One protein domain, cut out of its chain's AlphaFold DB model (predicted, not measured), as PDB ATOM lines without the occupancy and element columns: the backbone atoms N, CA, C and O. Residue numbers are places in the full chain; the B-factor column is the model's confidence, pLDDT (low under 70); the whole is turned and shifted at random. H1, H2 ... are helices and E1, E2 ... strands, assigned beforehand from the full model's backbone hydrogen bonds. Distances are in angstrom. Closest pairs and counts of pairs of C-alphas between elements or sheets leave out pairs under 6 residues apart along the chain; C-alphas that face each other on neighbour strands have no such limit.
ATOM      1  N   GLN A  43      26.339  34.721 -36.695       92.38
ATOM      2  CA  GLN A  43      27.788  34.845 -36.894       92.38
ATOM      3  C   GLN A  43      28.576  34.817 -35.584       92.38
ATOM      4  O   GLN A  43      29.638  34.196 -35.521       92.38
ATOM      5  N   ILE A  44      28.071  35.478 -34.540       92.50
ATOM      6  CA  ILE A  44      28.705  35.462 -33.219       92.50
ATOM      7  C   ILE A  44      28.681  34.042 -32.648       92.50
ATOM      8  O   ILE A  44      29.715  33.567 -32.178       92.50
ATOM      9  N   ASN A  45      27.542  33.353 -32.728       93.12
ATOM     10  CA  ASN A  45      27.409  31.976 -32.253       93.12
ATOM     11  C   ASN A  45      28.331  31.030 -33.026       93.12
ATOM     12  O   ASN A  45      29.039  30.235 -32.418       93.12
ATOM     13  N   ARG A  46      28.445  31.195 -34.348       93.81
ATOM     14  CA  ARG A  46      29.378  30.404 -35.162       93.81
ATOM     15  C   ARG A  46      30.832  30.633 -34.755       93.81
ATOM     16  O   ARG A  46      31.627  29.695 -34.730       93.81
ATOM     17  N   GLY A  47      31.185  31.873 -34.415       93.75
ATOM     18  CA  GLY A  47      32.493  32.208 -33.854       93.75
ATOM     19  C   GLY A  47      32.737  31.554 -32.489       93.75
ATOM     20  O   GLY A  47      33.846  31.083 -32.226       93.75
ATOM     21  N   ARG A  48      31.707  31.478 -31.633       92.12
ATOM     22  CA  ARG A  48      31.778  30.770 -30.346       92.12
ATOM     23  C   ARG A  48      31.987  29.275 -30.543       92.12
ATOM     24  O   ARG A  48      32.942  28.764 -29.966       92.12
ATOM     25  N   ASP A  49      31.199  28.631 -31.398       94.38
ATOM     26  CA  ASP A  49      31.315  27.198 -31.694       94.38
ATOM     27  C   ASP A  49      32.677  26.850 -32.295       94.38
ATOM     28  O   ASP A  49      33.325  25.916 -31.839       94.38
ATOM     29  N   THR A  50      33.177  27.665 -33.232       94.75
ATOM     30  CA  THR A  50      34.517  27.480 -33.823       94.75
ATOM     31  C   THR A  50      35.606  27.478 -32.753       94.75
ATOM     32  O   THR A  50      36.535  26.675 -32.791       94.75
ATOM     33  N   GLY A  51      35.519  28.376 -31.770       93.12
ATOM     34  CA  GLY A  51      36.498  28.350 -30.694       93.12
ATOM     35  C   GLY A  51      36.218  27.273 -29.632       93.12
ATOM     36  O   GLY A  51      37.164  26.895 -28.959       93.12
ATOM     37  N   SER A  52      34.980  26.783 -29.465       92.62
ATOM     38  CA  SER A  52      34.690  25.630 -28.595       92.62
ATOM     39  C   SER A  52      35.279  24.360 -29.206       92.62
ATOM     40  O   SER A  52      35.905  23.581 -28.502       92.62
ATOM     41  N   GLN A  53      35.185  24.216 -30.530       94.81
ATOM     42  CA  GLN A  53      35.885  23.191 -31.300       94.81
ATOM     43  C   GLN A  53      37.405  23.289 -31.117       94.81
ATOM     44  O   GLN A  53      38.039  22.294 -30.787       94.81
ATOM     45  N   SER A  54      37.995  24.482 -31.249       94.44
ATOM     46  CA  SER A  54      39.437  24.663 -31.013       94.44
ATOM     47  C   SER A  54      39.850  24.353 -29.570       94.44
ATOM     48  O   SER A  54      40.939  23.819 -29.354       94.44
ATOM     49  N   ASP A  55      39.016  24.697 -28.585       92.75
ATOM     50  CA  ASP A  55      39.275  24.378 -27.179       92.75
ATOM     51  C   ASP A  55      39.172  22.860 -26.940       92.75
ATOM     52  O   ASP A  55      40.005  22.292 -26.233       92.75
ATOM     53  N   ALA A  56      38.213  22.189 -27.582       94.06
ATOM     54  CA  ALA A  56      38.051  20.741 -27.532       94.06
ATOM     55  C   ALA A  56      39.239  19.992 -28.160       94.06
ATOM     56  O   ALA A  56      39.771  19.082 -27.532       94.06
ATOM     57  N   GLU A  57      39.730  20.423 -29.326       95.62
ATOM     58  CA  GLU A  57      40.944  19.875 -29.958       95.62
ATOM     59  C   GLU A  57      42.182  20.047 -29.066       95.62
ATOM     60  O   GLU A  57      43.010  19.142 -28.933       95.62
ATOM     61  N   GLN A  58      42.318  21.213 -28.423       94.44
ATOM     62  CA  GLN A  58      43.426  21.477 -27.510       94.44
ATOM     63  C   GLN A  58      43.374  20.568 -26.275       94.44
ATOM     64  O   GLN A  58      44.421  20.078 -25.837       94.44
ATOM     65  N   LEU A  59      42.179  20.359 -25.718       92.69
ATOM     66  CA  LEU A  59      41.967  19.477 -24.577       92.69
ATOM     67  C   LEU A  59      42.231  18.016 -24.944       92.69
ATOM     68  O   LEU A  59      43.001  17.358 -24.248       92.69
ATOM     69  N   LEU A  60      41.654  17.533 -26.043       94.88
ATOM     70  CA  LEU A  60      41.858  16.172 -26.536       94.88
ATOM     71  C   LEU A  60      43.348  15.880 -26.729       94.88
ATOM     72  O   LEU A  60      43.886  14.935 -26.164       94.88
ATOM     73  N   SER A  61      44.057  16.780 -27.411       95.44
ATOM     74  CA  SER A  61      45.495  16.632 -27.617       95.44
ATOM     75  C   SER A  61      46.285  16.607 -26.300       95.44
ATOM     76  O   SER A  61      47.336  15.971 -26.224       95.44
ATOM     77  N   ALA A  62      45.827  17.307 -25.257       93.88
ATOM     78  CA  ALA A  62      46.442  17.240 -23.933       93.88
ATOM     79  C   ALA A  62      46.165  15.908 -23.223       93.88
ATOM     80  O   ALA A  62      47.074  15.372 -22.591       93.88
ATOM     81  N   ILE A  63      44.953  15.364 -23.362       91.50
ATOM     82  CA  ILE A  63      44.587  14.039 -22.852       91.50
ATOM     83  C   ILE A  63      45.457  12.961 -23.508       91.50
ATOM     84  O   ILE A  63      46.057  12.157 -22.797       91.50
ATOM     85  N   ASP A  64      45.608  12.996 -24.831       93.25
ATOM     86  CA  ASP A  64      46.424  12.024 -25.567       93.25
ATOM     87  C   ASP A  64      47.897  12.081 -25.164       93.25
ATOM     88  O   ASP A  64      48.534  11.047 -24.960       93.25
ATOM     89  N   ARG A  65      48.459  13.290 -25.012       94.06
ATOM     90  CA  ARG A  65      49.841  13.449 -24.530       94.06
ATOM     91  C   ARG A  65      49.997  12.907 -23.117       94.06
ATOM     92  O   ARG A  65      50.955  12.180 -22.863       94.06
ATOM     93  N   TYR A  66      49.058  13.216 -22.223       90.19
ATOM     94  CA  TYR A  66      49.070  12.686 -20.863       90.19
ATOM     95  C   TYR A  66      49.060  11.156 -20.872       90.19
ATOM     96  O   TYR A  66      49.933  10.548 -20.258       90.19
ATOM     97  N   ASN A  67      48.141  10.538 -21.621       90.12
ATOM     98  CA  ASN A  67      48.059   9.083 -21.739       90.12
ATOM     99  C   ASN A  67      49.348   8.486 -22.325       90.12
ATOM    100  O   ASN A  67      49.882   7.524 -21.779       90.12
ATOM    101  N   ALA A  68      49.920   9.106 -23.360       92.06
ATOM    102  CA  ALA A  68      51.171   8.655 -23.963       92.06
ATOM    103  C   ALA A  68      52.374   8.713 -23.000       92.06
ATOM    104  O   ALA A  68      53.287   7.894 -23.119       92.06
ATOM    105  N   PHE A  69      52.399   9.669 -22.063       90.31
ATOM    106  CA  PHE A  69      53.477   9.803 -21.079       90.31
ATOM    107  C   PHE A  69      53.263   8.971 -19.814       90.31
ATOM    108  O   PHE A  69      54.222   8.381 -19.317       90.31
ATOM    109  N   GLN A  70      52.042   8.941 -19.282       86.50
ATOM    110  CA  GLN A  70      51.723   8.278 -18.014       86.50
ATOM    111  C   GLN A  70      51.332   6.805 -18.199       86.50
ATOM    112  O   GLN A  70      51.512   6.000 -17.289       86.50
ATOM    113  N   GLY A  71      50.846   6.426 -19.385       87.94
ATOM    114  CA  GLY A  71      50.347   5.082 -19.688       87.94
ATOM    115  C   GLY A  71      48.900   4.833 -19.248       87.94
ATOM    116  O   GLY A  71      48.428   3.707 -19.363       87.94
ATOM    117  N   TYR A  72      48.214   5.863 -18.753       83.06
ATOM    118  CA  TYR A  72      46.814   5.850 -18.332       83.06
ATOM    119  C   TYR A  72      46.194   7.235 -18.544       83.06
ATOM    120  O   TYR A  72      46.900   8.241 -18.663       83.06
ATOM    121  N   TYR A  73      44.872   7.304 -18.646       85.00
ATOM    122  CA  TYR A  73      44.149   8.550 -18.874       85.00
ATOM    123  C   TYR A  73      44.082   9.438 -17.621       85.00
ATOM    124  O   TYR A  73      44.148   8.937 -16.503       85.00
ATOM    125  N   PRO A  74      43.883  10.762 -17.770       81.06
ATOM    126  CA  PRO A  74      43.831  11.683 -16.634       81.06
ATOM    127  C   PRO A  74      42.760  11.358 -15.590       81.06
ATOM    128  O   PRO A  74      42.908  11.775 -14.447       81.06
ATOM    129  N   TRP A  75      41.688  10.662 -15.961       77.19
ATOM    130  CA  TRP A  75      40.630  10.248 -15.038       77.19
ATOM    131  C   TRP A  75      40.895   8.909 -14.344       77.19
ATOM    132  O   TRP A  75      40.227   8.623 -13.364       77.19
ATOM    133  N   GLN A  76      41.869   8.130 -14.813       74.88
ATOM    134  CA  GLN A  76      42.233   6.859 -14.192       74.88
ATOM    135  C   GLN A  76      43.133   7.066 -12.988       74.88
ATOM    136  O   GLN A  76      43.869   8.053 -12.908       74.88
ATOM    137  N   GLU A  77      43.145   6.111 -12.074       70.25
ATOM    138  CA  GLU A  77      43.993   6.216 -10.896       70.25
ATOM    139  C   GLU A  77      45.484   6.151 -11.216       70.25
ATOM    140  O   GLU A  77      46.258   7.052 -10.873       70.25
ATOM    141  N   ASP A  78      45.843   5.056 -11.876       71.81
ATOM    142  CA  ASP A  78      47.174   4.659 -12.279       71.81
ATOM    143  C   ASP A  78      47.084   3.672 -13.459       71.81
ATOM    144  O   ASP A  78      46.013   3.397 -14.000       71.81
ATOM    145  N   ALA A  79      48.225   3.125 -13.879       78.06
ATOM    146  CA  ALA A  79      48.304   2.203 -15.012       78.06
ATOM    147  C   ALA A  79      47.663   0.818 -14.778       78.06
ATOM    148  O   ALA A  79      47.558   0.037 -15.723       78.06
ATOM    149  N   ASN A  80      47.300   0.475 -13.541       74.75
ATOM    150  CA  ASN A  80      46.643  -0.785 -13.186       74.75
ATOM    151  C   ASN A  80      45.122  -0.646 -13.083       74.75
ATOM    152  O   ASN A  80      44.439  -1.667 -12.964       74.75
ATOM    153  N   ASP A  81      44.607   0.581 -13.118       70.69
ATOM    154  CA  ASP A  81      43.180   0.845 -13.169       70.69
ATOM    155  C   ASP A  81      42.597   0.288 -14.475       70.69
ATOM    156  O   ASP A  81      43.003   0.651 -15.584       70.69
ATOM    157  N   LEU A  82      41.668  -0.655 -14.333       68.00
ATOM    158  CA  LEU A  82      40.992  -1.292 -15.460       68.00
ATOM    159  C   LEU A  82      39.743  -0.516 -15.885       68.00
ATOM    160  O   LEU A  82      39.211  -0.797 -16.960       68.00
ATOM    161  N   ASP A  83      39.280   0.436 -15.068       66.19
ATOM    162  CA  ASP A  83      38.163   1.304 -15.403       66.19
ATOM    163  C   ASP A  83      38.677   2.505 -16.199       66.19
ATOM    164  O   ASP A  83      39.174   3.503 -15.685       66.19
ATOM    165  N   THR A  84      38.621   2.371 -17.518       68.62
ATOM    166  CA  THR A  84      39.000   3.448 -18.442       68.62
ATOM    167  C   THR A  84      37.783   4.267 -18.880       68.62
ATOM    168  O   THR A  84      37.951   5.278 -19.567       68.62
ATOM    169  N   GLY A  85      36.574   3.855 -18.482       69.00
ATOM    170  CA  GLY A  85      35.317   4.473 -18.877       69.00
ATOM    171  C   GLY A  85      34.976   5.684 -18.016       69.00
ATOM    172  O   GLY A  85      35.256   5.737 -16.822       69.00
ATOM    173  N   LEU A  86      34.342   6.687 -18.622       71.88
ATOM    174  CA  LEU A  86      33.872   7.856 -17.884       71.88
ATOM    175  C   LEU A  86      32.444   7.618 -17.395       71.88
ATOM    176  O   LEU A  86      31.525   7.599 -18.204       71.88
ATOM    177  N   VAL A  87      32.226   7.439 -16.093       64.44
ATOM    178  CA  VAL A  87      30.888   7.162 -15.540       64.44
ATOM    179  C   VAL A  87      30.432   8.305 -14.636       64.44
ATOM    180  O   VAL A  87      31.202   8.817 -13.829       64.44
ATOM    181  N   ALA A  88      29.163   8.700 -14.763       63.25
ATOM    182  CA  ALA A  88      28.502   9.597 -13.822       63.25
ATOM    183  C   ALA A  88      27.734   8.781 -12.775       63.25
ATOM    184  O   ALA A  88      27.007   7.846 -13.120       63.25
ATOM    185  N   SER A  89      27.851   9.154 -11.507       59.31
ATOM    186  CA  SER A  89      27.073   8.581 -10.406       59.31
ATOM    187  C   SER A  89      26.182   9.630  -9.745       59.31
ATOM    188  O   SER A  89      26.343  10.825  -9.970       59.31
ATOM    189  N   SER A  90      25.254   9.170  -8.917       56.31
ATOM    190  CA  SER A  90      24.545   9.947  -7.908       56.31
ATOM    191  C   SER A  90      24.790   9.335  -6.529       56.31
ATOM    192  O   SER A  90      24.921   8.117  -6.409       56.31
ATOM    193  N   TYR A  91      24.825  10.161  -5.487       56.44
ATOM    194  CA  TYR A  91      24.913   9.710  -4.099       56.44
ATOM    195  C   TYR A  91      23.603  10.001  -3.367       56.44
ATOM    196  O   TYR A  91      23.137  11.141  -3.355       56.44
ATOM    197  N   ASP A  92      23.020   8.978  -2.748       62.16
ATOM    198  CA  ASP A  92      21.846   9.102  -1.886       62.16
ATOM    199  C   ASP A  92      22.079   8.439  -0.514       62.16
ATOM    200  O   ASP A  92      23.196   8.064  -0.152       62.16
ATOM    201  N   GLU A  93      21.024   8.308   0.294       68.81
ATOM    202  CA  GLU A  93      21.092   7.656   1.612       68.81
ATOM    203  C   GLU A  93      21.491   6.168   1.563       68.81
ATOM    204  O   GLU A  93      21.887   5.606   2.587       68.81
ATOM    205  N   ASN A  94      21.420   5.541   0.387       65.44
ATOM    206  CA  ASN A  94      21.787   4.152   0.129       65.44
ATOM    207  C   ASN A  94      23.188   4.014  -0.493       65.44
ATOM    208  O   ASN A  94      23.651   2.889  -0.702       65.44
ATOM    209  N   GLY A  95      23.881   5.128  -0.737       62.88
ATOM    210  CA  GLY A  95      25.246   5.173  -1.248       62.88
ATOM    211  C   GLY A  95      25.338   5.622  -2.707       62.88
ATOM    212  O   GLY A  95      24.460   6.296  -3.241       62.88
ATOM    213  N   TRP A  96      26.456   5.280  -3.347       62.25
ATOM    214  CA  TRP A  96      26.727   5.630  -4.738       62.25
ATOM    215  C   TRP A  96      25.970   4.712  -5.691       62.25
ATOM    216  O   TRP A  96      26.101   3.490  -5.632       62.25
ATOM    217  N   THR A  97      25.217   5.312  -6.601       59.28
ATOM    218  CA  THR A  97      24.478   4.627  -7.658       59.28
ATOM    219  C   THR A  97      24.898   5.214  -9.004       59.28
ATOM    220  O   THR A  97      24.869   6.433  -9.165       59.28
ATOM    221  N   PRO A  98      25.345   4.408  -9.983       62.06
ATOM    222  CA  PRO A  98      25.642   4.934 -11.308       62.06
ATOM    223  C   PRO A  98      24.371   5.500 -11.945       62.06
ATOM    224  O   PRO A  98      23.313   4.871 -11.912       62.06
ATOM    225  N   LEU A  99      24.484   6.675 -12.559       58.88
ATOM    226  CA  LEU A  99      23.362   7.437 -13.106       58.88
ATOM    227  C   LEU A  99      22.672   6.736 -14.292       58.88
ATOM    228  O   LEU A  99      21.572   7.117 -14.687       58.88
ATOM    229  N   ALA A 100      23.313   5.712 -14.859       55.59
ATOM    230  CA  ALA A 100      22.855   5.040 -16.065       55.59
ATOM    231  C   ALA A 100      22.852   3.508 -16.001       55.59
ATOM    232  O   ALA A 100      22.686   2.884 -17.036       55.59
ATOM    233  N   THR A 101      22.992   2.860 -14.841       51.62
ATOM    234  CA  THR A 101      22.960   1.386 -14.799       51.62
ATOM    235  C   THR A 101      21.621   0.868 -14.278       51.62
ATOM    236  O   THR A 101      21.462   0.664 -13.075       51.62
ATOM    237  N   ASP A 102      20.685   0.535 -15.170       46.31
ATOM    238  CA  ASP A 102      19.654  -0.481 -14.878       46.31
ATOM    239  C   ASP A 102      20.305  -1.874 -14.846       46.31
ATOM    240  O   ASP A 102      19.978  -2.719 -15.667       46.31
ATOM    241  N   GLY A 103      21.325  -2.087 -14.000       48.09
ATOM    242  CA  GLY A 103      21.939  -3.385 -13.656       48.09
ATOM    243  C   GLY A 103      22.306  -4.375 -14.783       48.09
ATOM    244  O   GLY A 103      22.660  -5.513 -14.484       48.09
ATOM    245  N   THR A 104      22.200  -3.987 -16.051       42.66
ATOM    246  CA  THR A 104      22.223  -4.847 -17.246       42.66
ATOM    247  C   THR A 104      23.291  -4.417 -18.236       42.66
ATOM    248  O   THR A 104      23.552  -5.142 -19.196       42.66
ATOM    249  N   LEU A 105      23.937  -3.279 -17.992       45.00
ATOM    250  CA  LEU A 105      25.015  -2.812 -18.839       45.00
ATOM    251  C   LEU A 105      26.294  -3.565 -18.493       45.00
ATOM    252  O   LEU A 105      26.634  -3.684 -17.309       45.00
ATOM    253  N   PRO A 106      27.028  -4.060 -19.496       43.91
ATOM    254  CA  PRO A 106      28.432  -4.340 -19.297       43.91
ATOM    255  C   PRO A 106      29.080  -3.033 -18.829       43.91
ATOM    256  O   PRO A 106      28.900  -1.990 -19.449       43.91
ATOM    257  N   ASN A 107      29.817  -3.076 -17.722       45.25
ATOM    258  CA  ASN A 107      30.783  -2.034 -17.369       45.25
ATOM    259  C   ASN A 107      31.561  -1.721 -18.663       45.25
ATOM    260  O   ASN A 107      32.171  -2.678 -19.136       45.25
ATOM    261  N   ASN A 108      31.394  -0.525 -19.270       51.69
ATOM    262  CA  ASN A 108      32.106   0.055 -20.443       51.69
ATOM    263  C   ASN A 108      31.250   0.967 -21.379       51.69
ATOM    264  O   ASN A 108      31.708   1.302 -22.467       51.69
ATOM    265  N   ASP A 109      30.029   1.396 -21.034       61.38
ATOM    266  CA  ASP A 109      29.261   2.269 -21.960       61.38
ATOM    267  C   ASP A 109      29.493   3.776 -21.761       61.38
ATOM    268  O   ASP A 109      29.267   4.556 -22.687       61.38
ATOM    269  N   GLY A 110      30.017   4.177 -20.597       68.56
ATOM    270  CA  GLY A 110      30.358   5.557 -20.240       68.56
ATOM    271  C   GLY A 110      29.229   6.592 -20.420       68.56
ATOM    272  O   GLY A 110      28.143   6.327 -20.925       68.56
ATOM    273  N   LEU A 111      29.480   7.824 -20.002       75.81
ATOM    274  CA  LEU A 111      28.655   8.994 -20.281       75.81
ATOM    275  C   LEU A 111      29.575  10.188 -20.540       75.81
ATOM    276  O   LEU A 111      30.632  10.281 -19.913       75.81
ATOM    277  N   PRO A 112      29.205  11.128 -21.421       81.75
ATOM    278  CA  PRO A 112      29.945  12.375 -21.528       81.75
ATOM    279  C   PRO A 112      29.899  13.146 -20.199       81.75
ATOM    280  O   PRO A 112      28.832  13.568 -19.752       81.75
ATOM    281  N   VAL A 113      31.060  13.342 -19.568       77.25
ATOM    282  CA  VAL A 113      31.194  14.060 -18.292       77.25
ATOM    283  C   VAL A 113      31.839  15.419 -18.547       77.25
ATOM    284  O   VAL A 113      32.838  15.512 -19.264       77.25
ATOM    285  N   PRO A 114      31.298  16.496 -17.974       79.06
ATOM    286  CA  PRO A 114      31.846  17.827 -18.146       79.06
ATOM    287  C   PRO A 114      33.212  18.014 -17.468       79.06
ATOM    288  O   PRO A 114      33.479  17.494 -16.388       79.06
ATOM    289  N   VAL A 115      34.072  18.828 -18.079       76.75
ATOM    290  CA  VAL A 115      35.483  18.976 -17.665       76.75
ATOM    291  C   VAL A 115      35.695  19.978 -16.527       76.75
ATOM    292  O   VAL A 115      36.743  19.972 -15.884       76.75
ATOM    293  N   THR A 116      34.726  20.866 -16.301       65.94
ATOM    294  CA  THR A 116      34.826  22.036 -15.410       65.94
ATOM    295  C   THR A 116      34.077  21.890 -14.093       65.94
ATOM    296  O   THR A 116      34.049  22.850 -13.319       65.94
ATOM    297  N   PHE A 117      33.456  20.742 -13.818       55.06
ATOM    298  CA  PHE A 117      32.463  20.687 -12.752       55.06
ATOM    299  C   PHE A 117      33.046  20.854 -11.349       55.06
ATOM    300  O   PHE A 117      34.026  20.232 -10.945       55.06
ATOM    301  N   VAL A 118      32.350  21.742 -10.642       40.19
ATOM    302  CA  VAL A 118      32.343  22.032  -9.215       40.19
ATOM    303  C   VAL A 118      30.920  21.671  -8.783       40.19
ATOM    304  O   VAL A 118      29.978  22.145  -9.415       40.19
ATOM    305  N   GLU A 119      30.787  20.794  -7.785       37.19
ATOM    306  CA  GLU A 119      29.550  20.310  -7.139       37.19
ATOM    307  C   GLU A 119      28.244  21.024  -7.558       37.19
ATOM    308  O   GLU A 119      27.949  22.138  -7.117       37.19
ATOM    309  N   ALA A 120      27.409  20.364  -8.365       27.81
ATOM    310  CA  ALA A 120      26.059  20.833  -8.667       27.81
ATOM    311  C   ALA A 120      25.026  20.014  -7.876       27.81
ATOM    312  O   ALA A 120      24.624  18.932  -8.279       27.81
ATOM    313  N   GLY A 121      24.594  20.567  -6.738       28.56
ATOM    314  CA  GLY A 121      23.296  20.310  -6.100       28.56
ATOM    315  C   GLY A 121      22.791  18.863  -6.075       28.56
ATOM    316  O   GLY A 121      21.930  18.501  -6.868       28.56
ATOM    317  N   GLY A 122      23.230  18.080  -5.087       32.12
ATOM    318  CA  GLY A 122      22.583  16.818  -4.694       32.12
ATOM    319  C   GLY A 122      22.773  15.638  -5.650       32.12
ATOM    320  O   GLY A 122      22.373  14.530  -5.313       32.12
ATOM    321  N   VAL A 123      23.409  15.855  -6.800       33.38
ATOM    322  CA  VAL A 123      24.005  14.800  -7.614       33.38
ATOM    323  C   VAL A 123      25.488  14.866  -7.317       33.38
ATOM    324  O   VAL A 123      26.200  15.746  -7.799       33.38
ATOM    325  N   ASP A 124      25.947  13.976  -6.447       37.91
ATOM    326  CA  ASP A 124      27.370  13.723  -6.363       37.91
ATOM    327  C   ASP A 124      27.715  12.944  -7.633       37.91
ATOM    328  O   ASP A 124      27.577  11.723  -7.710       37.91
ATOM    329  N   MET A 125      28.065  13.676  -8.689       40.19
ATOM    330  CA  MET A 125      28.943  13.124  -9.695       40.19
ATOM    331  C   MET A 125      30.279  13.015  -8.980       40.19
ATOM    332  O   MET A 125      31.143  13.883  -9.127       40.19
ATOM    333  N   SER A 126      30.449  11.933  -8.207       37.00
ATOM    334  CA  SER A 126      31.783  11.386  -8.053       37.00
ATOM    335  C   SER A 126      32.305  11.410  -9.466       37.00
ATOM    336  O   SER A 126      31.632  10.945 -10.397       37.00
ATOM    337  N   TYR A 127      33.458  12.051  -9.609       42.72
ATOM    338  CA  TYR A 127      34.430  11.811 -10.652       42.72
ATOM    339  C   TYR A 127      34.222  10.399 -11.235       42.72
ATOM    340  O   TYR A 127      33.784   9.528 -10.487       42.72
ATOM    341  N   PRO A 128      34.542  10.117 -12.498       36.06
ATOM    342  CA  PRO A 128      34.676   8.731 -12.971       36.06
ATOM    343  C   PRO A 128      35.663   7.952 -12.069       36.06
ATOM    344  O   PRO A 128      36.833   7.821 -12.368       36.06
ATOM    345  N   ALA A 129      35.169   7.513 -10.917       33.34
ATOM    346  CA  ALA A 129      35.827   7.407  -9.627       33.34
ATOM    347  C   ALA A 129      36.346   8.684  -8.899       33.34
ATOM    348  O   ALA A 129      37.449   9.175  -9.152       33.34
ATOM    349  N   ALA A 130      35.689   9.117  -7.802       33.50
ATOM    350  CA  ALA A 130      36.495   9.339  -6.598       33.50
ATOM    351  C   ALA A 130      36.976   7.946  -6.214       33.50
ATOM    352  O   ALA A 130      36.463   7.349  -5.264       33.50
ATOM    353  N   VAL A 131      37.935   7.391  -6.959       31.73
ATOM    354  CA  VAL A 131      38.781   6.464  -6.267       31.73
ATOM    355  C   VAL A 131      39.516   7.339  -5.272       31.73
ATOM    356  O   VAL A 131      40.142   8.356  -5.586       31.73
ATOM    357  N   TRP A 132      39.350   6.973  -4.012       32.19
ATOM    358  CA  TRP A 132      40.423   7.127  -3.060       32.19
ATOM    359  C   TRP A 132      41.616   6.372  -3.625       32.19
ATOM    360  O   TRP A 132      41.777   5.192  -3.330       32.19
ATOM    361  N   ILE A 133      42.381   7.028  -4.501       31.62
ATOM    362  CA  ILE A 133      43.591   6.449  -5.065       31.62
ATOM    363  C   ILE A 133      44.510   6.258  -3.881       31.62
ATOM    364  O   ILE A 133      45.144   7.199  -3.401       31.62
ATOM    365  N   GLU A 134      44.565   5.040  -3.354       33.06
ATOM    366  CA  GLU A 134      45.626   4.645  -2.445       33.06
ATOM    367  C   GLU A 134      46.905   4.486  -3.289       33.06
ATOM    368  O   GLU A 134      47.402   3.391  -3.528       33.06
ATOM    369  N   GLY A 135      47.426   5.623  -3.772       36.47
ATOM    370  CA  GLY A 135      48.504   5.700  -4.756       36.47
ATOM    371  C   GLY A 135      49.022   7.127  -4.994       36.47
ATOM    372  O   GLY A 135      48.565   7.862  -5.858       36.47
ATOM    373  N   THR A 136      50.064   7.486  -4.238       42.72
ATOM    374  CA  THR A 136      50.977   8.653  -4.339       42.72
ATOM    375  C   THR A 136      50.453  10.084  -4.154       42.72
ATOM    376  O   THR A 136      51.221  10.879  -3.610       42.72
ATOM    377  N   ASP A 137      49.196  10.404  -4.465       40.91
ATOM    378  CA  ASP A 137      48.594  11.716  -4.178       40.91
ATOM    379  C   ASP A 137      47.379  11.547  -3.246       40.91
ATOM    380  O   ASP A 137      46.459  10.792  -3.529       40.91
ATOM    381  N   THR A 138      47.352  12.243  -2.106       44.59
ATOM    382  CA  THR A 138      46.289  12.149  -1.077       44.59
ATOM    383  C   THR A 138      44.938  12.772  -1.480       44.59
ATOM    384  O   THR A 138      44.093  12.997  -0.613       44.59
ATOM    385  N   TYR A 139      44.734  13.104  -2.759       48.59
ATOM    386  CA  TYR A 139      43.681  14.014  -3.208       48.59
ATOM    387  C   TYR A 139      43.031  13.583  -4.538       48.59
ATOM    388  O   TYR A 139      43.728  13.228  -5.486       48.59
ATOM    389  N   SER A 140      41.695  13.665  -4.631       54.78
ATOM    390  CA  SER A 140      40.937  13.455  -5.877       54.78
ATOM    391  C   SER A 140      41.105  14.661  -6.810       54.78
ATOM    392  O   SER A 140      40.653  15.764  -6.500       54.78
ATOM    393  N   CYS A 141      41.780  14.463  -7.945       64.56
ATOM    394  CA  CYS A 141      42.117  15.533  -8.885       64.56
ATOM    395  C   CYS A 141      41.241  15.472 -10.145       64.56
ATOM    396  O   CYS A 141      41.240  14.443 -10.818       64.56
ATOM    397  N   PRO A 142      40.554  16.556 -10.545       69.81
ATOM    398  CA  PRO A 142      39.812  16.601 -11.789       69.81
ATOM    399  C   PRO A 142      40.772  16.562 -12.974       69.81
ATOM    400  O   PRO A 142      41.935  16.979 -12.884       69.81
ATOM    401  N   ILE A 143      40.232  16.154 -14.121       78.12
ATOM    402  CA  ILE A 143      40.941  16.057 -15.404       78.12
ATOM    403  C   ILE A 143      41.744  17.339 -15.683       78.12
ATOM    404  O   ILE A 143      42.936  17.288 -15.982       78.12
ATOM    405  N   MET A 144      41.128  18.508 -15.488       78.00
ATOM    406  CA  MET A 144      41.771  19.802 -15.730       78.00
ATOM    407  C   MET A 144      42.941  20.108 -14.779       78.00
ATOM    408  O   MET A 144      43.913  20.738 -15.196       78.00
ATOM    409  N   ALA A 145      42.905  19.652 -13.523       75.62
ATOM    410  CA  ALA A 145      44.012  19.853 -12.584       75.62
ATOM    411  C   ALA A 145      45.201  18.946 -12.927       75.62
ATOM    412  O   ALA A 145      46.343  19.400 -12.912       75.62
ATOM    413  N   ARG A 146      44.930  17.697 -13.326       79.31
ATOM    414  CA  ARG A 146      45.960  16.739 -13.762       79.31
ATOM    415  C   ARG A 146      46.628  17.137 -15.070       79.31
ATOM    416  O   ARG A 146      47.818  16.897 -15.241       79.31
ATOM    417  N   LEU A 147      45.896  17.779 -15.973       84.75
ATOM    418  CA  LEU A 147      46.455  18.282 -17.227       84.75
ATOM    419  C   LEU A 147      47.162  19.637 -17.078       84.75
ATOM    420  O   LEU A 147      47.997  19.963 -17.913       84.75
ATOM    421  N   SER A 148      46.851  20.444 -16.064       83.81
ATOM    422  CA  SER A 148      47.407  21.803 -15.906       83.81
ATOM    423  C   SER A 148      48.672  21.847 -15.047       83.81
ATOM    424  O   SER A 148      49.351  20.835 -14.901       83.81
ATOM    425  N   GLY A 149      49.047  23.015 -14.515       75.19
ATOM    426  CA  GLY A 149      50.178  23.156 -13.598       75.19
ATOM    427  C   GLY A 149      49.895  22.748 -12.149       75.19
ATOM    428  O   GLY A 149      50.824  22.770 -11.344       75.19
ATOM    429  N   GLY A 150      48.651  22.383 -11.809       63.03
ATOM    430  CA  GLY A 150      48.256  22.105 -10.423       63.03
ATOM    431  C   GLY A 150      48.118  23.369  -9.564       63.03
ATOM    432  O   GLY A 150      48.395  23.338  -8.369       63.03
ATOM    433  N   ASP A 151      47.746  24.501 -10.173       64.75
ATOM    434  CA  ASP A 151      47.558  25.775  -9.472       64.75
ATOM    435  C   ASP A 151      46.443  25.672  -8.414       64.75
ATOM    436  O   ASP A 151      45.257  25.557  -8.737       64.75
ATOM    437  N   GLU A 152      46.828  25.761  -7.138       62.97
ATOM    438  CA  GLU A 152      45.916  25.663  -5.993       62.97
ATOM    439  C   GLU A 152      44.881  26.802  -5.929       62.97
ATOM    440  O   GLU A 152      43.855  26.673  -5.261       62.97
ATOM    441  N   SER A 153      45.113  27.917  -6.635       61.09
ATOM    442  CA  SER A 153      44.147  29.020  -6.744       61.09
ATOM    443  C   SER A 153      42.994  28.722  -7.706       61.09
ATOM    444  O   SER A 153      41.949  29.373  -7.641       61.09
ATOM    445  N   ILE A 154      43.183  27.729  -8.578       59.00
ATOM    446  CA  ILE A 154      42.194  27.234  -9.536       59.00
ATOM    447  C   ILE A 154      41.590  25.919  -9.026       59.00
ATOM    448  O   ILE A 154      40.401  25.677  -9.235       59.00
ATOM    449  N   HIS A 155      42.378  25.089  -8.327       58.44
ATOM    450  CA  HIS A 155      41.933  23.790  -7.830       58.44
ATOM    451  C   HIS A 155      42.394  23.497  -6.381       58.44
ATOM    452  O   HIS A 155      43.586  23.323  -6.148       58.44
ATOM    453  N   PRO A 156      41.490  23.390  -5.387       52.06
ATOM    454  CA  PRO A 156      41.845  23.463  -3.961       52.06
ATOM    455  C   PRO A 156      42.449  22.181  -3.341       52.06
ATOM    456  O   PRO A 156      42.383  22.014  -2.124       52.06
ATOM    457  N   THR A 157      43.022  21.260  -4.121       56.03
ATOM    458  CA  THR A 157      43.354  19.898  -3.646       56.03
ATOM    459  C   THR A 157      44.820  19.473  -3.826       56.03
ATOM    460  O   THR A 157      45.111  18.287  -3.837       56.03
ATOM    461  N   GLY A 158      45.789  20.391  -3.925       55.41
ATOM    462  CA  GLY A 158      47.221  20.024  -3.894       55.41
ATOM    463  C   GLY A 158      47.684  19.087  -5.027       55.41
ATOM    464  O   GLY A 158      48.701  18.404  -4.897       55.41
ATOM    465  N   CYS A 159      46.928  19.035  -6.126       67.62
ATOM    466  CA  CYS A 159      47.182  18.173  -7.275       67.62
ATOM    467  C   CYS A 159      48.497  18.509  -7.974       67.62
ATOM    468  O   CYS A 159      48.766  19.667  -8.291       67.62
ATOM    469  N   ARG A 160      49.282  17.485  -8.320       70.31
ATOM    470  CA  ARG A 160      50.413  17.644  -9.237       70.31
ATOM    471  C   ARG A 160      49.924  17.521 -10.670       70.31
ATOM    472  O   ARG A 160      49.567  16.440 -11.126       70.31
ATOM    473  N   GLY A 161      49.905  18.639 -11.379       75.50
ATOM    474  CA  GLY A 161      49.558  18.651 -12.790       75.50
ATOM    475  C   GLY A 161      50.749  18.324 -13.703       75.50
ATOM    476  O   GLY A 161      51.904  18.599 -13.371       75.50
ATOM    477  N   ALA A 162      50.469  17.738 -14.868       82.00
ATOM    478  CA  ALA A 162      51.453  17.338 -15.876       82.00
ATOM    479  C   ALA A 162      51.911  18.486 -16.799       82.00
ATOM    480  O   ALA A 162      52.770  18.277 -17.647       82.00
ATOM    481  N   GLN A 163      51.372  19.701 -16.632       86.19
ATOM    482  CA  GLN A 163      51.696  20.889 -17.439       86.19
ATOM    483  C   GLN A 163      51.389  20.746 -18.943       86.19
ATOM    484  O   GLN A 163      51.945  21.466 -19.773       86.19
ATOM    485  N   GLU A 164      50.455  19.865 -19.298       89.31
ATOM    486  CA  GLU A 164      49.981  19.665 -20.672       89.31
ATOM    487  C   GLU A 164      49.072  20.801 -21.161       89.31
ATOM    488  O   GLU A 164      48.994  21.079 -22.363       89.31
ATOM    489  N   LEU A 165      48.400  21.482 -20.231       87.88
ATOM    490  CA  LEU A 165      47.566  22.655 -20.454       87.88
ATOM    491  C   LEU A 165      48.107  23.857 -19.682       87.88
ATOM    492  O   LEU A 165      48.549  23.760 -18.541       87.88
ATOM    493  N   LYS A 166      48.022  25.033 -20.308       87.19
ATOM    494  CA  LYS A 166      48.348  26.302 -19.648       87.19
ATOM    495  C   LYS A 166      47.238  26.678 -18.676       87.19
ATOM    496  O   LYS A 166      46.070  26.625 -19.053       87.19
ATOM    497  N   ASP A 167      47.588  27.240 -17.527       80.69
ATOM    498  CA  ASP A 167      46.595  27.680 -16.536       80.69
ATOM    499  C   ASP A 167      45.607  28.705 -17.119       80.69
ATOM    500  O   ASP A 167      44.412  28.625 -16.875       80.69
ATOM    501  N   SER A 168      46.047  29.579 -18.036       84.06
ATOM    502  CA  SER A 168      45.155  30.507 -18.765       84.06
ATOM    503  C   SER A 168      44.058  29.830 -19.607       84.06
ATOM    504  O   SER A 168      43.008  30.427 -19.847       84.06
ATOM    505  N   PHE A 169      44.303  28.608 -20.096       86.94
ATOM    506  CA  PHE A 169      43.297  27.795 -20.780       86.94
ATOM    507  C   PHE A 169      42.295  27.256 -19.758       86.94
ATOM    508  O   PHE A 169      41.090  27.388 -19.941       86.94
ATOM    509  N   VAL A 170      42.806  26.752 -18.635       80.69
ATOM    510  CA  VAL A 170      42.003  26.200 -17.539       80.69
ATOM    511  C   VAL A 170      41.100  27.272 -16.919       80.69
ATOM    512  O   VAL A 170      39.892  27.074 -16.819       80.69
ATOM    513  N   THR A 171      41.634  28.458 -16.613       79.38
ATOM    514  CA  THR A 171      40.857  29.604 -16.113       79.38
ATOM    515  C   THR A 171      39.751  30.020 -17.082       79.38
ATOM    516  O   THR A 171      38.675  30.426 -16.647       79.38
ATOM    517  N   ARG A 172      39.991  29.933 -18.400       79.38
ATOM    518  CA  ARG A 172      38.972  30.258 -19.406       79.38
ATOM    519  C   ARG A 172      37.808  29.271 -19.358       79.38
ATOM    520  O   ARG A 172      36.673  29.719 -19.472       79.38
ATOM    521  N   LEU A 173      38.082  27.980 -19.182       78.44
ATOM    522  CA  LEU A 173      37.043  26.951 -19.118       78.44
ATOM    523  C   LEU A 173      36.240  27.004 -17.809       78.44
ATOM    524  O   LEU A 173      35.036  26.790 -17.837       78.44
ATOM    525  N   HIS A 174      36.857  27.352 -16.676       69.50
ATOM    526  CA  HIS A 174      36.141  27.474 -15.394       69.50
ATOM    527  C   HIS A 174      35.258  28.721 -15.266       69.50
ATOM    528  O   HIS A 174      34.458  28.816 -14.334       69.50
ATOM    529  N   ASN A 175      35.399  29.705 -16.153       66.50
ATOM    530  CA  ASN A 175      34.535  30.875 -16.117       66.50
ATOM    531  C   ASN A 175      33.154  30.484 -16.673       66.50
ATOM    532  O   ASN A 175      33.110  30.089 -17.842       66.50
ATOM    533  N   PRO A 176      32.052  30.595 -15.899       54.53
ATOM    534  CA  PRO A 176      30.707  30.178 -16.306       54.53
ATOM    535  C   PRO A 176      30.244  30.968 -17.534       54.53
ATOM    536  O   PRO A 176      29.608  32.019 -17.451       54.53
ATOM    537  N   SER A 177      30.621  30.474 -18.706       54.72
ATOM    538  CA  SER A 177      30.411  31.139 -19.978       54.72
ATOM    539  C   SER A 177      30.259  30.099 -21.075       54.72
ATOM    540  O   SER A 177      31.194  29.827 -21.803       54.72
ATOM    541  N   THR A 178      29.055  29.534 -21.199       54.78
ATOM    542  CA  THR A 178      28.462  28.869 -22.383       54.78
ATOM    543  C   THR A 178      29.309  27.865 -23.199       54.78
ATOM    544  O   THR A 178      28.908  27.507 -24.302       54.78
ATOM    545  N   ARG A 179      30.489  27.454 -22.735       70.94
ATOM    546  CA  ARG A 179      31.486  26.658 -23.472       70.94
ATOM    547  C   ARG A 179      31.934  25.485 -22.619       70.94
ATOM    548  O   ARG A 179      33.124  25.227 -22.465       70.94
ATOM    549  N   ASP A 180      30.953  24.817 -22.034       79.94
ATOM    550  CA  ASP A 180      31.206  23.605 -21.282       79.94
ATOM    551  C   ASP A 180      31.648  22.524 -22.266       79.94
ATOM    552  O   ASP A 180      30.969  22.244 -23.261       79.94
ATOM    553  N   LEU A 181      32.828  21.972 -22.004       87.38
ATOM    554  CA  LEU A 181      33.348  20.818 -22.717       87.38
ATOM    555  C   LEU A 181      33.053  19.566 -21.902       87.38
ATOM    556  O   LEU A 181      33.077  19.594 -20.671       87.38
ATOM    557  N   TYR A 182      32.822  18.473 -22.605       87.19
ATOM    558  CA  TYR A 182      32.522  17.164 -22.053       87.19
ATOM    559  C   TYR A 182      33.518  16.179 -22.629       87.19
ATOM    560  O   TYR A 182      33.806  16.235 -23.819       87.19
ATOM    561  N   VAL A 183      34.051  15.295 -21.804       87.81
ATOM    562  CA  VAL A 183      34.902  14.195 -22.254       87.81
ATOM    563  C   VAL A 183      34.062  12.931 -22.247       87.81
ATOM    564  O   VAL A 183      33.210  12.763 -21.380       87.81
ATOM    565  N   TYR A 184      34.288  12.055 -23.211       87.12
ATOM    566  CA  TYR A 184      33.706  10.726 -23.253       87.12
ATOM    567  C   TYR A 184      34.779   9.712 -23.637       87.12
ATOM    568  O   TYR A 184      35.569   9.946 -24.549       87.12
ATOM    569  N   ASN A 185      34.791   8.586 -22.940       85.50
ATOM    570  CA  ASN A 185      35.510   7.383 -23.324       85.50
ATOM    571  C   ASN A 185      34.682   6.205 -22.798       85.50
ATOM    572  O   ASN A 185      34.274   6.226 -21.632       85.50
ATOM    573  N   SER A 186      34.391   5.220 -23.649       80.56
ATOM    574  CA  SER A 186      33.649   4.017 -23.252       80.56
ATOM    575  C   SER A 186      34.452   3.155 -22.276       80.56
ATOM    576  O   SER A 186      33.900   2.531 -21.379       80.56
ATOM    577  N   GLY A 187      35.775   3.165 -22.388       77.06
ATOM    578  CA  GLY A 187      36.659   2.332 -21.585       77.06
ATOM    579  C   GLY A 187      36.842   0.914 -22.133       77.06
ATOM    580  O   GLY A 187      37.489   0.060 -21.521       77.06
ATOM    581  N   VAL A 188      36.320   0.631 -23.330       76.94
ATOM    582  CA  VAL A 188      36.714  -0.587 -24.041       76.94
ATOM    583  C   VAL A 188      38.152  -0.457 -24.541       76.94
ATOM    584  O   VAL A 188      38.622   0.616 -24.919       76.94
ATOM    585  N   SER A 189      38.885  -1.570 -24.573       76.94
ATOM    586  CA  SER A 189      40.241  -1.571 -25.128       76.94
ATOM    587  C   SER A 189      40.213  -1.131 -26.595       76.94
ATOM    588  O   SER A 189      39.566  -1.769 -27.424       76.94
ATOM    589  N   GLY A 190      40.928  -0.048 -26.905       79.56
ATOM    590  CA  GLY A 190      40.940   0.553 -28.240       79.56
ATOM    591  C   GLY A 190      39.841   1.589 -28.493       79.56
ATOM    592  O   GLY A 190      39.762   2.067 -29.620       79.56
ATOM    593  N   ALA A 191      39.038   1.948 -27.483       82.94
ATOM    594  CA  ALA A 191      38.095   3.061 -27.552       82.94
ATOM    595  C   ALA A 191      38.798   4.388 -27.841       82.94
ATOM    596  O   ALA A 191      39.873   4.670 -27.295       82.94
ATOM    597  N   SER A 192      38.147   5.227 -28.640       89.69
ATOM    598  CA  SER A 192      38.574   6.605 -28.862       89.69
ATOM    599  C   SER A 192      38.117   7.489 -27.699       89.69
ATOM    600  O   SER A 192      37.074   7.260 -27.083       89.69
ATOM    601  N   THR A 193      38.897   8.525 -27.396       90.75
ATOM    602  CA  THR A 193      38.451   9.582 -26.484       90.75
ATOM    603  C   THR A 193      37.784  10.672 -27.300       90.75
ATOM    604  O   THR A 193      38.347  11.138 -28.279       90.75
ATOM    605  N   TYR A 194      36.616  11.121 -26.864       93.06
ATOM    606  CA  TYR A 194      35.886  12.198 -27.510       93.06
ATOM    607  C   TYR A 194      35.827  13.420 -26.608       93.06
ATOM    608  O   TYR A 194      35.606  13.303 -25.400       93.06
ATOM    609  N   VAL A 195      35.954  14.603 -27.203       93.88
ATOM    610  CA  VAL A 195      35.618  15.866 -26.542       93.88
ATOM    611  C   VAL A 195      34.432  16.505 -27.249       93.88
ATOM    612  O   VAL A 195      34.467  16.787 -28.447       93.88
ATOM    613  N   CYS A 196      33.370  16.733 -26.490       93.62
ATOM    614  CA  CYS A 196      32.089  17.218 -26.964       93.62
ATOM    615  C   CYS A 196      31.764  18.596 -26.391       93.62
ATOM    616  O   CYS A 196      32.164  18.944 -25.282       93.62
ATOM    617  N   PHE A 197      30.975  19.373 -27.124       92.94
ATOM    618  CA  PHE A 197      30.387  20.622 -26.646       92.94
ATOM    619  C   PHE A 197      28.978  20.791 -27.211       92.94
ATOM    620  O   PHE A 197      28.621  20.175 -28.217       92.94
ATOM    621  N   ILE A 198      28.172  21.639 -26.574       91.75
ATOM    622  CA  ILE A 198      26.837  21.969 -27.080       91.75
ATOM    623  C   ILE A 198      26.957  23.123 -28.081       91.75
ATOM    624  O   ILE A 198      27.439  24.195 -27.698       91.75
ATOM    625  N   PRO A 199      26.551  22.923 -29.345       93.44
ATOM    626  CA  PRO A 199      26.606  23.968 -30.355       93.44
ATOM    627  C   PRO A 199      25.588  25.081 -30.072       93.44
ATOM    628  O   PRO A 199      24.557  24.853 -29.443       93.44
ATOM    629  N   GLN A 200      25.893  26.296 -30.527       91.75
ATOM    630  CA  GLN A 200      25.054  27.491 -30.350       91.75
ATOM    631  C   GLN A 200      24.594  28.114 -31.670       91.75
ATOM    632  O   GLN A 200      23.729  28.994 -31.684       91.75
ATOM    633  N   SER A 201      25.264  27.777 -32.771       94.25
ATOM    634  CA  SER A 201      24.922  28.219 -34.118       94.25
ATOM    635  C   SER A 201      24.117  27.147 -34.827       94.25
ATOM    636  O   SER A 201      24.452  25.964 -34.759       94.25
ATOM    637  N   GLY A 202      23.110  27.565 -35.592       94.31
ATOM    638  CA  GLY A 202      22.272  26.644 -36.356       94.31
ATOM    639  C   GLY A 202      23.085  25.768 -37.315       94.31
ATOM    640  O   GLY A 202      22.736  24.619 -37.550       94.31
ATOM    641  N   ALA A 203      24.212  26.269 -37.834       94.31
ATOM    642  CA  ALA A 203      25.099  25.473 -38.684       94.31
ATOM    643  C   ALA A 203      25.738  24.274 -37.955       94.31
ATOM    644  O   ALA A 203      25.827  23.195 -38.536       94.31
ATOM    645  N   PHE A 204      26.203  24.459 -36.715       95.62
ATOM    646  CA  PHE A 204      26.774  23.365 -35.926       95.62
ATOM    647  C   PHE A 204      25.685  22.473 -35.320       95.62
ATOM    648  O   PHE A 204      25.889  21.268 -35.238       95.62
ATOM    649  N   GLU A 205      24.528  23.037 -34.956       95.12
ATOM    650  CA  GLU A 205      23.363  22.258 -34.522       95.12
ATOM    651  C   GLU A 205      22.933  21.269 -35.610       95.12
ATOM    652  O   GLU A 205      22.852  20.072 -35.350       95.12
ATOM    653  N   VAL A 206      22.737  21.741 -36.848       95.56
ATOM    654  CA  VAL A 206      22.375  20.879 -37.986       95.56
ATOM    655  C   VAL A 206      23.435  19.805 -38.219       95.56
ATOM    656  O   VAL A 206      23.085  18.642 -38.367       95.56
ATOM    657  N   ALA A 207      24.722  20.160 -38.176       95.62
ATOM    658  CA  ALA A 207      25.793  19.178 -38.338       95.62
ATOM    659  C   ALA A 207      25.781  18.100 -37.238       95.62
ATOM    660  O   ALA A 207      26.051  16.935 -37.527       95.62
ATOM    661  N   ALA A 208      25.467  18.466 -35.992       95.31
ATOM    662  CA  ALA A 208      25.351  17.513 -34.891       95.31
ATOM    663  C   ALA A 208      24.134  16.584 -35.069       95.31
ATOM    664  O   ALA A 208      24.261  15.375 -34.883       95.31
ATOM    665  N   PHE A 209      22.987  17.118 -35.503       95.00
ATOM    666  CA  PHE A 209      21.811  16.310 -35.848       95.00
ATOM    667  C   PHE A 209      22.082  15.347 -37.007       95.00
ATOM    668  O   PHE A 209      21.737  14.171 -36.906       95.00
ATOM    669  N   ASP A 210      22.714  15.825 -38.080       95.88
ATOM    670  CA  ASP A 210      23.040  15.003 -39.247       95.88
ATOM    671  C   ASP A 210      23.963  13.843 -38.849       95.88
ATOM    672  O   ASP A 210      23.717  12.703 -39.237       95.88
ATOM    673  N   ARG A 211      24.958  14.090 -37.985       94.81
ATOM    674  CA  ARG A 211      25.820  13.025 -37.444       94.81
ATOM    675  C   ARG A 211      25.050  11.978 -36.650       94.81
ATOM    676  O   ARG A 211      25.272  10.790 -36.841       94.81
ATOM    677  N   CYS A 212      24.136  12.407 -35.792       94.69
ATOM    678  CA  CYS A 212      23.284  11.487 -35.045       94.69
ATOM    679  C   CYS A 212      22.343  10.684 -35.954       94.69
ATOM    680  O   CYS A 212      22.053   9.529 -35.668       94.69
ATOM    681  N   ALA A 213      21.889  11.263 -37.069       94.06
ATOM    682  CA  ALA A 213      21.062  10.561 -38.048       94.06
ATOM    683  C   ALA A 213      21.856   9.553 -38.900       94.06
ATOM    684  O   ALA A 213      21.297   8.541 -39.326       94.06
ATOM    685  N   GLU A 214      23.134   9.827 -39.168       94.50
ATOM    686  CA  GLU A 214      24.044   8.920 -39.881       94.50
ATOM    687  C   GLU A 214      24.530   7.753 -39.005       94.50
ATOM    688  O   GLU A 214      24.859   6.691 -39.539       94.50
ATOM    689  N   GLY A 215      24.520   7.937 -37.683       91.12
ATOM    690  CA  GLY A 215      25.004   6.983 -36.687       91.12
ATOM    691  C   GLY A 215      26.373   7.380 -36.135       91.12
ATOM    692  O   GLY A 215      27.232   7.904 -36.851       91.12
ATOM    693  N   LEU A 216      26.573   7.140 -34.839       91.19
ATOM    694  CA  LEU A 216      27.854   7.373 -34.177       91.19
ATOM    695  C   LEU A 216      28.813   6.180 -34.363       91.19
ATOM    696  O   LEU A 216      28.388   5.096 -34.770       91.19
ATOM    697  N   PRO A 217      30.124   6.376 -34.127       91.31
ATOM    698  CA  PRO A 217      31.100   5.288 -34.124       91.31
ATOM    699  C   PRO A 217      30.720   4.137 -33.176       91.31
ATOM    700  O   PRO A 217      30.131   4.370 -32.127       91.31
ATOM    701  N   GLU A 218      31.093   2.901 -33.529       88.00
ATOM    702  CA  GLU A 218      30.725   1.680 -32.781       88.00
ATOM    703  C   GLU A 218      31.315   1.608 -31.357       88.00
ATOM    704  O   GLU A 218      30.872   0.797 -30.549       88.00
ATOM    705  N   ASP A 219      32.327   2.421 -31.045       86.94
ATOM    706  CA  ASP A 219      32.913   2.562 -29.707       86.94
ATOM    707  C   ASP A 219      32.147   3.540 -28.803       86.94
ATOM    708  O   ASP A 219      32.501   3.685 -27.629       86.94
ATOM    709  N   VAL A 220      31.093   4.178 -29.323       88.00
ATOM    710  CA  VAL A 220      30.111   4.944 -28.552       88.00
ATOM    711  C   VAL A 220      28.952   4.021 -28.174       88.00
ATOM    712  O   VAL A 220      28.202   3.573 -29.034       88.00
ATOM    713  N   GLY A 221      28.801   3.736 -26.879       82.69
ATOM    714  CA  GLY A 221      27.722   2.882 -26.371       82.69
ATOM    715  C   GLY A 221      26.335   3.531 -26.489       82.69
ATOM    716  O   GLY A 221      26.216   4.757 -26.488       82.69
ATOM    717  N   ASP A 222      25.274   2.717 -26.508       82.56
ATOM    718  CA  ASP A 222      23.883   3.152 -26.753       82.56
ATOM    719  C   ASP A 222      23.425   4.308 -25.841       82.56
ATOM    720  O   ASP A 222      22.697   5.218 -26.248       82.56
ATOM    721  N   ILE A 223      23.857   4.300 -24.579       78.69
ATOM    722  CA  ILE A 223      23.502   5.349 -23.615       78.69
ATOM    723  C   ILE A 223      24.260   6.643 -23.895       78.69
ATOM    724  O   ILE A 223      23.684   7.732 -23.803       78.69
ATOM    725  N   ALA A 224      25.543   6.538 -24.230       83.19
ATOM    726  CA  ALA A 224      26.338   7.687 -24.622       83.19
ATOM    727  C   ALA A 224      25.820   8.281 -25.932       83.19
ATOM    728  O   ALA A 224      25.745   9.503 -26.047       83.19
ATOM    729  N   GLU A 225      25.368   7.448 -26.872       88.88
ATOM    730  CA  GLU A 225      24.669   7.893 -28.075       88.88
ATOM    731  C   GLU A 225      23.395   8.661 -27.715       88.88
ATOM    732  O   GLU A 225      23.242   9.805 -28.145       88.88
ATOM    733  N   ALA A 226      22.524   8.121 -26.855       86.12
ATOM    734  CA  ALA A 226      21.329   8.837 -26.397       86.12
ATOM    735  C   ALA A 226      21.674  10.181 -25.715       86.12
ATOM    736  O   ALA A 226      20.951  11.172 -25.869       86.12
ATOM    737  N   PHE A 227      22.811  10.262 -25.022       86.56
ATOM    738  CA  PHE A 227      23.323  11.498 -24.426       86.56
ATOM    739  C   PHE A 227      23.827  12.515 -25.429       86.56
ATOM    740  O   PHE A 227      23.423  13.683 -25.377       86.56
ATOM    741  N   ILE A 228      24.682  12.084 -26.344       91.56
ATOM    742  CA  ILE A 228      25.253  12.930 -27.383       91.56
ATOM    743  C   ILE A 228      24.143  13.409 -28.315       91.56
ATOM    744  O   ILE A 228      24.098  14.589 -28.644       91.56
ATOM    745  N   CYS A 229      23.205  12.538 -28.674       92.69
ATOM    746  CA  CYS A 229      22.179  12.799 -29.675       92.69
ATOM    747  C   CYS A 229      20.870  13.367 -29.134       92.69
ATOM    748  O   CYS A 229      19.916  13.502 -29.897       92.69
ATOM    749  N   ALA A 230      20.818  13.734 -27.849       89.44
ATOM    750  CA  ALA A 230      19.594  14.228 -27.214       89.44
ATOM    751  C   ALA A 230      18.399  13.260 -27.377       89.44
ATOM    752  O   ALA A 230      17.259  13.691 -27.542       89.44
ATOM    753  N   GLY A 231      18.678  11.955 -27.375       84.31
ATOM    754  CA  GLY A 231      17.703  10.896 -27.599       84.31
ATOM    755  C   GLY A 231      16.825  10.599 -26.382       84.31
ATOM    756  O   GLY A 231      16.999  11.151 -25.292       84.31
ATOM    757  N   GLU A 232      15.863   9.698 -26.576       75.50
ATOM    758  CA  GLU A 232      15.036   9.177 -25.488       75.50
ATOM    759  C   GLU A 232      15.813   8.159 -24.641       75.50
ATOM    760  O   GLU A 232      16.560   7.336 -25.166       75.50
ATOM    761  N   TYR A 233      15.580   8.180 -23.326       71.31
ATOM    762  CA  TYR A 233      16.169   7.233 -22.379       71.31
ATOM    763  C   TYR A 233      15.123   6.257 -21.844       71.31
ATOM    764  O   TYR A 233      13.973   6.652 -21.612       71.31
ATOM    765  N   PRO A 234      15.502   4.999 -21.565       62.50
ATOM    766  CA  PRO A 234      14.625   4.080 -20.860       62.50
ATOM    767  C   PRO A 234      14.312   4.584 -19.433       62.50
ATOM    768  O   PRO A 234      15.171   5.096 -18.723       62.50
ATOM    769  N   ALA A 235      13.054   4.417 -19.013       53.41
ATOM    770  CA  ALA A 235      12.587   4.471 -17.619       53.41
ATOM    771  C   ALA A 235      12.817   5.764 -16.791       53.41
ATOM    772  O   ALA A 235      13.099   5.699 -15.598       53.41
ATOM    773  N   GLY A 236      12.562   6.952 -17.353       54.66
ATOM    774  CA  GLY A 236      12.316   8.169 -16.550       54.66
ATOM    775  C   GLY A 236      13.552   8.828 -15.921       54.66
ATOM    776  O   GLY A 236      13.410   9.814 -15.197       54.66
ATOM    777  N   THR A 237      14.748   8.339 -16.232       61.75
ATOM    778  CA  THR A 237      16.029   8.969 -15.903       61.75
ATOM    779  C   THR A 237      16.582   9.662 -17.144       61.75
ATOM    780  O   THR A 237      16.857   9.006 -18.143       61.75
ATOM    781  N   ASN A 238      16.750  10.987 -17.100       69.88
ATOM    782  CA  ASN A 238      17.465  11.729 -18.139       69.88
ATOM    783  C   ASN A 238      18.853  12.126 -17.595       69.88
ATOM    784  O   ASN A 238      18.937  13.098 -16.829       69.88
ATOM    785  N   PRO A 239      19.930  11.400 -17.961       70.56
ATOM    786  CA  PRO A 239      21.277  11.666 -17.470       70.56
ATOM    787  C   PRO A 239      21.773  13.072 -17.831       70.56
ATOM    788  O   PRO A 239      22.557  13.651 -17.089       70.56
ATOM    789  N   ARG A 240      21.269  13.690 -18.913       75.56
ATOM    790  CA  ARG A 240      21.623  15.078 -19.262       75.56
ATOM    791  C   ARG A 240      21.191  16.029 -18.150       75.56
ATOM    792  O   ARG A 240      22.001  16.800 -17.647       75.56
ATOM    793  N   THR A 241      19.950  15.913 -17.678       70.44
ATOM    794  CA  THR A 241      19.425  16.818 -16.637       70.44
ATOM    795  C   THR A 241      20.139  16.676 -15.294       70.44
ATOM    796  O   THR A 241      20.287  17.658 -14.571       70.44
ATOM    797  N   SER A 242      20.620  15.476 -14.975       64.56
ATOM    798  CA  SER A 242      21.352  15.182 -13.735       64.56
ATOM    799  C   SER A 242      22.791  15.681 -13.774       64.56
ATOM    800  O   SER A 242      23.329  16.018 -12.728       64.56
ATOM    801  N   VAL A 243      23.385  15.840 -14.960       62.34
ATOM    802  CA  VAL A 243      24.667  16.543 -15.123       62.34
ATOM    803  C   VAL A 243      24.491  18.036 -15.441       62.34
ATOM    804  O   VAL A 243      25.407  18.695 -15.922       62.34
ATOM    805  N   GLY A 244      23.299  18.598 -15.194       63.81
ATOM    806  CA  GLY A 244      23.007  20.023 -15.393       63.81
ATOM    807  C   GLY A 244      22.763  20.444 -16.848       63.81
ATOM    808  O   GLY A 244      22.598  21.632 -17.126       63.81
ATOM    809  N   LEU A 245      22.690  19.494 -17.781       74.69
ATOM    810  CA  LEU A 245      22.339  19.731 -19.178       74.69
ATOM    811  C   LEU A 245      20.826  19.660 -19.398       74.69
ATOM    812  O   LEU A 245      20.224  18.590 -19.418       74.69
ATOM    813  N   ALA A 246      20.213  20.819 -19.637       67.50
ATOM    814  CA  ALA A 246      18.791  20.940 -19.975       67.50
ATOM    815  C   ALA A 246      18.527  21.211 -21.472       67.50
ATOM    816  O   ALA A 246      17.397  21.496 -21.851       67.50
ATOM    817  N   SER A 247      19.567  21.199 -22.312       73.31
ATOM    818  CA  SER A 247      19.439  21.459 -23.751       73.31
ATOM    819  C   SER A 247      18.920  20.224 -24.485       73.31
ATOM    820  O   SER A 247      19.471  19.148 -24.289       73.31
ATOM    821  N   ASP A 248      17.958  20.383 -25.395       83.12
ATOM    822  CA  ASP A 248      17.489  19.320 -26.305       83.12
ATOM    823  C   ASP A 248      18.326  19.235 -27.599       83.12
ATOM    824  O   ASP A 248      17.964  18.564 -28.560       83.12
ATOM    825  N   VAL A 249      19.458  19.941 -27.644       89.50
ATOM    826  CA  VAL A 249      20.353  19.992 -28.804       89.50
ATOM    827  C   VAL A 249      21.410  18.883 -28.705       89.50
ATOM    828  O   VAL A 249      22.023  18.742 -27.637       89.50
ATOM    829  N   PRO A 250      21.661  18.111 -29.780       93.81
ATOM    830  CA  PRO A 250      22.775  17.177 -29.853       93.81
ATOM    831  C   PRO A 250      24.132  17.855 -29.678       93.81
ATOM    832  O   PRO A 250      24.325  19.026 -30.002       93.81
ATOM    833  N   MET A 251      25.101  17.108 -29.178       94.12
ATOM    834  CA  MET A 251      26.452  17.594 -28.951       94.12
ATOM    835  C   MET A 251      27.297  17.448 -30.214       94.12
ATOM    836  O   MET A 251      27.197  16.470 -30.952       94.12
ATOM    837  N   SER A 252      28.194  18.405 -30.432       95.31
ATOM    838  CA  SER A 252      29.258  18.272 -31.420       95.31
ATOM    839  C   SER A 252      30.464  17.625 -30.748       95.31
ATOM    840  O   SER A 252      31.115  18.265 -29.924       95.31
ATOM    841  N   CYS A 253      30.760  16.378 -31.111       94.81
ATOM    842  CA  CYS A 253      31.886  15.606 -30.583       94.81
ATOM    843  C   CYS A 253      33.034  15.493 -31.591       94.81
ATOM    844  O   CYS A 253      32.813  15.347 -32.798       94.81
ATOM    845  N   LEU A 254      34.258  15.561 -31.075       94.06
ATOM    846  CA  LEU A 254      35.506  15.412 -31.816       94.06
ATOM    847  C   LEU A 254      36.255  14.193 -31.253       94.06
ATOM    848  O   LEU A 254      36.425  14.164 -30.033       94.06
ATOM    849  N   PRO A 255      36.631  13.210 -32.094       88.44
ATOM    850  CA  PRO A 255      37.504  12.101 -31.713       88.44
ATOM    851  C   PRO A 255      38.972  12.519 -31.661       88.44
ATOM    852  O   PRO A 255      39.311  13.548 -32.301       88.44
TER     853      PRO A 255
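Overview. This is residues 43 to 255 of the 255 residues of an uncharacterized protein of Microgenomates bacterium 39_7 (UniProt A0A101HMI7). Little here is regular: helix H1 covers one face of a small antiparallel sheet, E3-E4-E5, in two layers, amid loops and short helices. The 213 printed residues, 84 in named elements, are mixed in class: H1-E1-E2-H2-H3-E3-E4-H4-H5-H6-E5. The whole is compact: radius of gyration of the C-alphas 16.5 A, spans 45 by 41 by 35 A.

Arrangement. Find E4, residues 194 to 197: O 196 is 2.8 A from N 182 of E3, 181 to 184, and N 195 is 2.9 A from O 254 of E5, 252 to 254. H1, 43 to 70, is over E4, height over the sheet 8.3 A. H4, 202 to 214, and H5, 222 to 228, only graze it. Those pairs, and every O i to N i+4 pair in H1, H4 and H5, are within hydrogen-bond range.

Along the chain. From C-alpha 43 at (27.788, 34.845, -36.894) H1 runs 40.4 A; E5 ends at C-alpha 254 at (35.506, 15.412, -31.816). Hairpin E1 and E2 spans residues 89 to 98.

Size, cuts and confidence. The printed part has no cut; pLDDT is under 70 in 79 residues.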